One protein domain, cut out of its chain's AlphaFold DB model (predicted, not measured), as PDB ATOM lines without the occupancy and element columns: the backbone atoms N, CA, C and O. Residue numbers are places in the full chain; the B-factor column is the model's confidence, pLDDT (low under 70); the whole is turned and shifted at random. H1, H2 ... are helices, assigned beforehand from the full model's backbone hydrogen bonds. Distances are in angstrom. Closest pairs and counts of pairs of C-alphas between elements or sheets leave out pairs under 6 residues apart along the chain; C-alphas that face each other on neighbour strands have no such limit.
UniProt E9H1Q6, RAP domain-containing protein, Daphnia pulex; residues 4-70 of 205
ATOM      1  N   LYS A   4     -20.897  -2.939  42.635       96.00
ATOM      2  CA  LYS A   4     -20.640  -2.074  43.793       96.00
ATOM      3  C   LYS A   4     -19.232  -1.467  43.770       96.00
ATOM      4  O   LYS A   4     -19.097  -0.272  44.004       96.00
ATOM      5  N   LEU A   5     -18.199  -2.268  43.493       96.44
ATOM      6  CA  LEU A   5     -16.819  -1.780  43.439       96.44
ATOM      7  C   LEU A   5     -16.590  -0.867  42.229       96.44
ATOM      8  O   LEU A   5     -15.914   0.147  42.352       96.44
ATOM      9  N   ILE A   6     -17.184  -1.190  41.080       96.88
ATOM     10  CA  ILE A   6     -17.113  -0.351  39.874       96.88
ATOM     11  C   ILE A   6     -17.710   1.029  40.162       96.88
ATOM     12  O   ILE A   6     -17.047   2.035  39.937       96.88
ATOM     13  N   ASN A   7     -18.907   1.076  40.747       95.50
ATOM     14  CA  ASN A   7     -19.574   2.328  41.100       95.50
ATOM     15  C   ASN A   7     -18.763   3.152  42.106       95.50
ATOM     16  O   ASN A   7     -18.776   4.372  42.037       95.50
ATOM     17  N   GLN A   8     -18.034   2.503  43.019       96.62
ATOM     18  CA  GLN A   8     -17.130   3.195  43.942       96.62
ATOM     19  C   GLN A   8     -15.900   3.778  43.235       96.62
ATOM     20  O   GLN A   8     -15.517   4.901  43.538       96.62
ATOM     21  N   ILE A   9     -15.291   3.040  42.301       96.94
ATOM     22  CA  ILE A   9     -14.098   3.487  41.560       96.94
ATOM     23  C   ILE A   9     -14.439   4.607  40.566       96.94
ATOM     24  O   ILE A   9     -13.650   5.528  40.387       96.94
ATOM     25  N   PHE A  10     -15.597   4.538  39.907       97.00
ATOM     26  CA  PHE A  10     -16.021   5.526  38.909       97.00
ATOM     27  C   PHE A  10     -16.944   6.614  39.475       97.00
ATOM     28  O   PHE A  10     -17.484   7.412  38.712       97.00
ATOM     29  N   ALA A  11     -17.114   6.676  40.800       96.75
ATOM     30  CA  ALA A  11     -17.774   7.802  41.450       96.75
ATOM     31  C   ALA A  11     -16.946   9.082  41.281       96.75
ATOM     32  O   ALA A  11     -15.718   9.045  41.385       96.75
ATOM     33  N   ILE A  12     -17.631  10.215  41.098       95.88
ATOM     34  CA  ILE A  12     -17.005  11.542  40.982       95.88
ATOM     35  C   ILE A  12     -16.051  11.782  42.163       95.88
ATOM     36  O   ILE A  12     -14.873  12.040  41.940       95.88
ATOM     37  N   ASP A  13     -16.506  11.537  43.396       97.69
ATOM     38  CA  ASP A  13     -15.695  11.685  44.612       97.69
ATOM     39  C   ASP A  13     -14.385  10.880  44.595       97.69
ATOM     40  O   ASP A  13     -13.379  11.309  45.165       97.69
ATOM     41  N   PHE A  14     -14.381   9.678  44.003       97.44
ATOM     42  CA  PHE A  14     -13.165   8.867  43.903       97.44
ATOM     43  C   PHE A  14     -12.228   9.433  42.838       97.44
ATOM     44  O   PHE A  14     -11.029   9.554  43.085       97.44
ATOM     45  N   LEU A  15     -12.771   9.797  41.674       97.38
ATOM     46  CA  LEU A  15     -11.995  10.354  40.568       97.38
ATOM     47  C   LEU A  15     -11.360  11.700  40.947       97.38
ATOM     48  O   LEU A  15     -10.176  11.892  40.692       97.38
ATOM     49  N   GLU A  16     -12.076  12.576  41.656       97.19
ATOM     50  CA  GLU A  16     -11.533  13.843  42.166       97.19
ATOM     51  C   GLU A  16     -10.397  13.626  43.175       97.19
ATOM     52  O   GLU A  16      -9.366  14.307  43.133       97.19
ATOM     53  N   LYS A  17     -10.540  12.641  44.072       97.44
ATOM     54  CA  LYS A  17      -9.467  12.264  45.006       97.44
ATOM     55  C   LYS A  17      -8.253  11.709  44.271       97.44
ATOM     56  O   LYS A  17      -7.128  12.062  44.623       97.44
ATOM     57  N   LEU A  18      -8.470  10.883  43.248       96.44
ATOM     58  CA  LEU A  18      -7.401  10.336  42.417       96.44
ATOM     59  C   LEU A  18      -6.666  11.446  41.653       96.44
ATOM     60  O   LEU A  18      -5.437  11.443  41.603       96.44
ATOM     61  N   ASP A  19      -7.392  12.425  41.111       95.19
ATOM     62  CA  ASP A  19      -6.801  13.581  40.435       95.19
ATOM     63  C   ASP A  19      -5.987  14.451  41.400       95.19
ATOM     64  O   ASP A  19      -4.861  14.835  41.077       95.19
ATOM     65  N   SER A  20      -6.498  14.697  42.611       96.38
ATOM     66  CA  SER A  20      -5.755  15.393  43.669       96.38
ATOM     67  C   SER A  20      -4.476  14.643  44.053       96.38
ATOM     68  O   SER A  20      -3.408  15.241  44.190       96.38
ATOM     69  N   GLU A  21      -4.537  13.319  44.170       94.94
ATOM     70  CA  GLU A  21      -3.369  12.493  44.469       94.94
ATOM     71  C   GLU A  21      -2.317  12.570  43.351       94.94
ATOM     72  O   GLU A  21      -1.134  12.803  43.612       94.94
ATOM     73  N   VAL A  22      -2.739  12.449  42.090       94.81
ATOM     74  CA  VAL A  22      -1.861  12.577  40.920       94.81
ATOM     75  C   VAL A  22      -1.251  13.982  40.841       94.81
ATOM     76  O   VAL A  22      -0.061  14.123  40.544       94.81
ATOM     77  N   ALA A  23      -2.022  15.023  41.159       93.62
ATOM     78  CA  ALA A  23      -1.540  16.400  41.210       93.62
ATOM     79  C   ALA A  23      -0.498  16.611  42.318       93.62
ATOM     80  O   ALA A  23       0.455  17.365  42.119       93.62
ATOM     81  N   ASN A  24      -0.608  15.890  43.437       93.94
ATOM     82  CA  ASN A  24       0.240  16.050  44.622       93.94
ATOM     83  C   ASN A  24       1.347  14.986  44.769       93.94
ATOM     84  O   ASN A  24       2.183  15.089  45.662       93.94
ATOM     85  N   CYS A  25       1.431  13.995  43.874       92.44
ATOM     86  CA  CYS A  25       2.395  12.898  44.007       92.44
ATOM     87  C   CYS A  25       3.863  13.365  43.927       92.44
ATOM     88  O   CYS A  25       4.193  14.253  43.139       92.44
ATOM     89  N   TYR A  26       4.774  12.700  44.643       88.25
ATOM     90  CA  TYR A  26       6.214  13.002  44.587       88.25
ATOM     91  C   TYR A  26       6.851  12.646  43.228       88.25
ATOM     92  O   TYR A  26       7.654  13.401  42.684       88.25
ATOM     93  N   SER A  27       6.484  11.501  42.637       89.62
ATOM     94  CA  SER A  27       7.085  11.005  41.388       89.62
ATOM     95  C   SER A  27       6.355  11.529  40.144       89.62
ATOM     96  O   SER A  27       5.548  10.829  39.536       89.62
ATOM     97  N   LYS A  28       6.636  12.772  39.742       88.94
ATOM     98  CA  LYS A  28       5.914  13.446  38.642       88.94
ATOM     99  C   LYS A  28       6.096  12.806  37.259       88.94
ATOM    100  O   LYS A  28       5.220  12.943  36.412       88.94
ATOM    101  N   THR A  29       7.196  12.093  37.023       86.69
ATOM    102  CA  THR A  29       7.547  11.612  35.675       86.69
ATOM    103  C   THR A  29       6.826  10.323  35.278       86.69
ATOM    104  O   THR A  29       6.414  10.180  34.131       86.69
ATOM    105  N   SER A  30       6.674   9.360  36.192       90.75
ATOM    106  CA  SER A  30       6.171   8.017  35.853       90.75
ATOM    107  C   SER A  30       4.855   7.662  36.541       90.75
ATOM    108  O   SER A  30       4.056   6.912  35.971       90.75
ATOM    109  N   TYR A  31       4.598   8.203  37.736       94.06
ATOM    110  CA  TYR A  31       3.405   7.871  38.508       94.06
ATOM    111  C   TYR A  31       2.106   8.335  37.827       94.06
ATOM    112  O   TYR A  31       1.279   7.464  37.542       94.06
ATOM    113  N   PRO A  32       1.944   9.617  37.430       93.81
ATOM    114  CA  PRO A  32       0.734  10.085  36.747       93.81
ATOM    115  C   PRO A  32       0.406   9.289  35.481       93.81
ATOM    116  O   PRO A  32      -0.743   8.930  35.233       93.81
ATOM    117  N   ILE A  33       1.434   8.964  34.689       91.94
ATOM    118  CA  ILE A  33       1.286   8.210  33.440       91.94
ATOM    119  C   ILE A  33       0.768   6.800  33.727       91.94
ATOM    120  O   ILE A  33      -0.128   6.320  33.033       91.94
ATOM    121  N   ARG A  34       1.316   6.134  34.753       94.31
ATOM    122  CA  ARG A  34       0.870   4.799  35.164       94.31
ATOM    123  C   ARG A  34      -0.567   4.822  35.663       94.31
ATOM    124  O   ARG A  34      -1.339   3.989  35.206       94.31
ATOM    125  N   VAL A  35      -0.925   5.758  36.545       95.56
ATOM    126  CA  VAL A  35      -2.290   5.859  37.089       95.56
ATOM    127  C   VAL A  35      -3.302   6.091  35.970       95.56
ATOM    128  O   VAL A  35      -4.239   5.307  35.836       95.56
ATOM    129  N   ARG A  36      -3.069   7.083  35.099       94.81
ATOM    130  CA  ARG A  36      -3.965   7.377  33.966       94.81
ATOM    131  C   ARG A  36      -4.094   6.203  33.001       94.81
ATOM    132  O   ARG A  36      -5.198   5.892  32.568       94.81
ATOM    133  N   ARG A  37      -2.991   5.507  32.694       95.19
ATOM    134  CA  ARG A  37      -3.038   4.307  31.845       95.19
ATOM    135  C   ARG A  37      -3.866   3.198  32.491       95.19
ATOM    136  O   ARG A  37      -4.689   2.603  31.809       95.19
ATOM    137  N   THR A  38      -3.661   2.931  33.779       96.31
ATOM    138  CA  THR A  38      -4.405   1.895  34.509       96.31
ATOM    139  C   THR A  38      -5.894   2.229  34.587       96.31
ATOM    140  O   THR A  38      -6.718   1.352  34.347       96.31
ATOM    141  N   LEU A  39      -6.251   3.488  34.870       97.56
ATOM    142  CA  LEU A  39      -7.647   3.930  34.895       97.56
ATOM    143  C   LEU A  39      -8.298   3.801  33.514       97.56
ATOM    144  O   LEU A  39      -9.420   3.314  33.416       97.56
ATOM    145  N   MET A  40      -7.581   4.164  32.449       97.31
ATOM    146  CA  MET A  40      -8.042   3.984  31.074       97.31
ATOM    147  C   MET A  40      -8.264   2.506  30.731       97.31
ATOM    148  O   MET A  40      -9.310   2.158  30.187       97.31
ATOM    149  N   GLU A  41      -7.308   1.631  31.061       96.88
ATOM    150  CA  GLU A  41      -7.427   0.183  30.841       96.88
ATOM    151  C   GLU A  41      -8.618  -0.392  31.619       96.88
ATOM    152  O   GLU A  41      -9.384  -1.178  31.066       96.88
ATOM    153  N   LEU A  42      -8.830   0.046  32.862       97.06
ATOM    154  CA  LEU A  42      -9.982  -0.358  33.663       97.06
ATOM    155  C   LEU A  42     -11.302   0.154  33.073       97.06
ATOM    156  O   LEU A  42     -12.231  -0.634  32.929       97.06
ATOM    157  N   ASN A  43     -11.387   1.437  32.705       97.88
ATOM    158  CA  ASN A  43     -12.577   2.027  32.084       97.88
ATOM    159  C   ASN A  43     -12.948   1.268  30.810       97.88
ATOM    160  O   ASN A  43     -14.097   0.881  30.642       97.88
ATOM    161  N   ARG A  44     -11.952   0.948  29.978       98.00
ATOM    162  CA  ARG A  44     -12.133   0.130  28.779       98.00
ATOM    163  C   ARG A  44     -12.724  -1.245  29.093       98.00
ATOM    164  O   ARG A  44     -13.684  -1.647  28.445       98.00
ATOM    165  N   CYS A  45     -12.176  -1.948  30.086       97.12
ATOM    166  CA  CYS A  45     -12.712  -3.236  30.527       97.12
ATOM    167  C   CYS A  45     -14.154  -3.130  30.999       97.12
ATOM    168  O   CYS A  45     -14.968  -3.961  30.628       97.12
ATOM    169  N   VAL A  46     -14.486  -2.114  31.795       97.44
ATOM    170  CA  VAL A  46     -15.861  -1.942  32.268       97.44
ATOM    171  C   VAL A  46     -16.809  -1.671  31.102       97.44
ATOM    172  O   VAL A  46     -17.811  -2.365  30.987       97.44
ATOM    173  N   CYS A  47     -16.476  -0.744  30.200       97.75
ATOM    174  CA  CYS A  47     -17.354  -0.410  29.078       97.75
ATOM    175  C   CYS A  47     -17.586  -1.582  28.113       97.75
ATOM    176  O   CYS A  47     -18.674  -1.696  27.557       97.75
ATOM    177  N   ILE A  48     -16.575  -2.429  27.883       97.69
ATOM    178  CA  ILE A  48     -16.682  -3.544  26.929       97.69
ATOM    179  C   ILE A  48     -17.235  -4.804  27.596       97.69
ATOM    180  O   ILE A  48     -18.107  -5.462  27.039       97.69
ATOM    181  N   ASP A  49     -16.712  -5.168  28.767       96.75
ATOM    182  CA  ASP A  49     -16.984  -6.468  29.385       96.75
ATOM    183  C   ASP A  49     -18.143  -6.441  30.390       96.75
ATOM    184  O   ASP A  49     -18.617  -7.509  30.770       96.75
ATOM    185  N   MET A  50     -18.557  -5.261  30.865       95.88
ATOM    186  CA  MET A  50     -19.644  -5.079  31.842       95.88
ATOM    187  C   MET A  50     -20.506  -3.852  31.485       95.88
ATOM    188  O   MET A  50     -20.585  -2.899  32.272       95.88
ATOM    189  N   PRO A  51     -21.135  -3.824  30.293       94.88
ATOM    190  CA  PRO A  51     -21.950  -2.690  29.852       94.88
ATOM    191  C   PRO A  51     -23.098  -2.358  30.822       94.88
ATOM    192  O   PRO A  51     -23.487  -1.197  30.946       94.88
ATOM    193  N   GLU A  52     -23.600  -3.342  31.570       94.81
ATOM    194  CA  GLU A  52     -24.629  -3.183  32.602       94.81
ATOM    195  C   GLU A  52     -24.206  -2.279  33.770       94.81
ATOM    196  O   GLU A  52     -25.061  -1.782  34.502       94.81
ATOM    197  N   ALA A  53     -22.905  -2.029  33.946       96.12
ATOM    198  CA  ALA A  53     -22.412  -1.093  34.950       96.12
ATOM    199  C   ALA A  53     -22.694   0.378  34.591       96.12
ATOM    200  O   ALA A  53     -22.549   1.246  35.450       96.12
ATOM    201  N   GLY A  54     -23.063   0.683  33.341       95.56
ATOM    202  CA  GLY A  54     -23.457   2.032  32.919       95.56
ATOM    203  C   GLY A  54     -22.339   3.082  32.965       95.56
ATOM    204  O   GLY A  54     -22.619   4.276  32.881       95.56
ATOM    205  N   VAL A  55     -21.076   2.666  33.101       97.06
ATOM    206  CA  VAL A  55     -19.928   3.582  33.114       97.06
ATOM    207  C   VAL A  55     -19.626   4.039  31.681       97.06
ATOM    208  O   VAL A  55     -19.383   3.190  30.817       97.06
ATOM    209  N   PRO A  56     -19.595   5.354  31.402       96.38
ATOM    210  CA  PRO A  56     -19.290   5.847  30.068       96.38
ATOM    211  C   PRO A  56     -17.808   5.666  29.724       96.38
ATOM    212  O   PRO A  56     -16.934   5.609  30.594       96.38
ATOM    213  N   TRP A  57     -17.505   5.643  28.431       97.44
ATOM    214  CA  TRP A  57     -16.136   5.801  27.954       97.44
ATOM    215  C   TRP A  57     -15.742   7.277  28.008       97.44
ATOM    216  O   TRP A  57     -16.303   8.091  27.279       97.44
ATOM    217  N   PHE A  58     -14.771   7.627  28.854       96.00
ATOM    218  CA  PHE A  58     -14.330   9.020  29.039       96.00
ATOM    219  C   PHE A  58     -12.829   9.234  28.783       96.00
ATOM    220  O   PHE A  58     -12.276  10.280  29.110       96.00
ATOM    221  N   HIS A  59     -12.156   8.264  28.155       96.56
ATOM    222  CA  HIS A  59     -10.720   8.329  27.845       96.56
ATOM    223  C   HIS A  59     -10.406   8.547  26.358       96.56
ATOM    224  O   HIS A  59      -9.257   8.384  25.946       96.56
ATOM    225  N   GLU A  60     -11.387   8.946  25.546       95.44
ATOM    226  CA  GLU A  60     -11.192   9.209  24.117       95.44
ATOM    227  C   GLU A  60     -10.051  10.202  23.859       95.44
ATOM    228  O   GLU A  60      -9.072   9.857  23.194       95.44
ATOM    229  N   LYS A  61     -10.124  11.395  24.458       94.56
ATOM    230  CA  LYS A  61      -9.099  12.434  24.298       94.56
ATOM    231  C   LYS A  61      -7.712  11.944  24.728       94.56
ATOM    232  O   LYS A  61      -6.738  12.114  24.001       94.56
ATOM    233  N   TYR A  62      -7.637  11.266  25.876       94.31
ATOM    234  CA  TYR A  62      -6.389  10.681  26.369       94.31
ATOM    235  C   TYR A  62      -5.790   9.692  25.358       94.31
ATOM    236  O   TYR A  62      -4.590   9.729  25.083       94.31
ATOM    237  N   CYS A  63      -6.605   8.814  24.771       95.06
ATOM    238  CA  CYS A  63      -6.126   7.866  23.772       95.06
ATOM    239  C   CYS A  63      -5.683   8.551  22.471       95.06
ATOM    240  O   CYS A  63      -4.649   8.161  21.929       95.06
ATOM    241  N   GLN A  64      -6.396   9.577  22.000       93.44
ATOM    242  CA  GLN A  64      -5.996  10.365  20.826       93.44
ATOM    243  C   GLN A  64      -4.613  11.007  21.019       93.44
ATOM    244  O   GLN A  64      -3.746  10.876  20.154       93.44
ATOM    245  N   GLU A  65      -4.363  11.611  22.183       92.56
ATOM    246  CA  GLU A  65      -3.057  12.185  22.543       92.56
ATOM    247  C   GLU A  65      -1.945  11.118  22.586       92.56
ATOM    248  O   GLU A  65      -0.827  11.337  22.109       92.56
ATOM    249  N   GLN A  66      -2.233   9.925  23.127       90.38
ATOM    250  CA  GLN A  66      -1.256   8.828  23.144       90.38
ATOM    251  C   GLN A  66      -0.913   8.325  21.737       90.38
ATOM    252  O   GLN A  66       0.247   8.019  21.474       90.38
ATOM    253  N   VAL A  67      -1.891   8.247  20.833       88.81
ATOM    254  CA  VAL A  67      -1.667   7.804  19.447       88.81
ATOM    255  C   VAL A  67      -0.788   8.798  18.687       88.81
ATOM    256  O   VAL A  67       0.112   8.379  17.965       88.81
ATOM    257  N   GLN A  68      -0.986  10.102  18.895       86.12
ATOM    258  CA  GLN A  68      -0.169  11.144  18.260       86.12
ATOM    259  C   GLN A  68       1.285  11.139  18.749       86.12
ATOM    260  O   GLN A  68       2.202  11.423  17.985       86.12
ATOM    261  N   THR A  69       1.507  10.809  20.022       85.12
ATOM    262  CA  THR A  69       2.842  10.845  20.645       85.12
ATOM    263  C   THR A  69       3.613   9.531  20.526       85.12
ATOM    264  O   THR A  69       4.830   9.517  20.708       85.12
ATOM    265  N   LYS A  70       2.933   8.417  20.236       83.50
ATOM    266  CA  LYS A  70       3.528   7.077  20.140       83.50
ATOM    267  C   LYS A  70       3.011   6.363  18.901       83.50
ATOM    268  O   LYS A  70       2.125   5.510  18.983       83.50
TER     269      LYS A  70
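What this domain is: This is residues 4 to 70 of the 205 residues of the protein "RAP domain-containing protein" of Daphnia pulex (UniProt E9H1Q6). The chain makes three passes in a loose zigzag of helices: it goes out along short H1 and then H2, turns through residues 25 to 30, which stick out at one end, comes back along the longest helix, H3, and turns again into H4. H2 and H3 run opposite ways and come close at the turn between them, while H4 lies on another side of H3, away from H1 and H2. The printed part has 67 residues with four named helices, H1 to H4 in that order, and no named strand; its class is all helix. It is only just compact, close to loose, with a radius of gyration of the C-alphas of 12.8 A, and its outline is flat, spanning 35 by 28 by 14 A.

How they stand to each other: H1, residues 4 to 9, is close to but not clearly touching H2, residues 12 to 24; their closest C-alphas, of Gln 8 and Phe 14, are 6.9 A apart. They run the same way at a tilt of 36 degrees, only just steep. H1 is also close to but not clearly touching H3, residues 31 to 49, with the C-alphas of Ile 6 and Val 46 closest at 7.9 A. H2 and H3 form a helical hairpin, opposite ways at a shallow tilt of 24 degrees. They only just touch, with 3 pairs of C-alphas within 8 A, through residue 22 of H2 and residues 31 to 35 of H3 alone; the closest C-alphas, of Val 22 and Pro 32, are 5.5 A apart. H3 and H4, residues 60 to 69, are near each other, their closest C-alphas 8.3 A apart. H4 is apart from H1 and H2. In H1, H2, H3 and H4 every O i to N i+4 pair is within hydrogen-bond range.

Where its parts are: H1 begins at C-alpha 4, (-20.640, -2.074, 43.793). H2 is 18.2 A long from first to last C-alpha. H3 is 26.5 A long and begins at C-alpha 31, (3.405, 7.871, 38.508). H4, 14.5 A long, ends at C-alpha 69, (2.842, 10.845, 20.645).

The domain as a whole: The two C-alphas farthest apart, of Tyr 26 and Glu 52, are 36.8 A apart. The printed part has no cut. The link from H1 to H2 is tight and the other two are short. The mean pLDDT of the printed part is 94.7, and no printed residue is under 70.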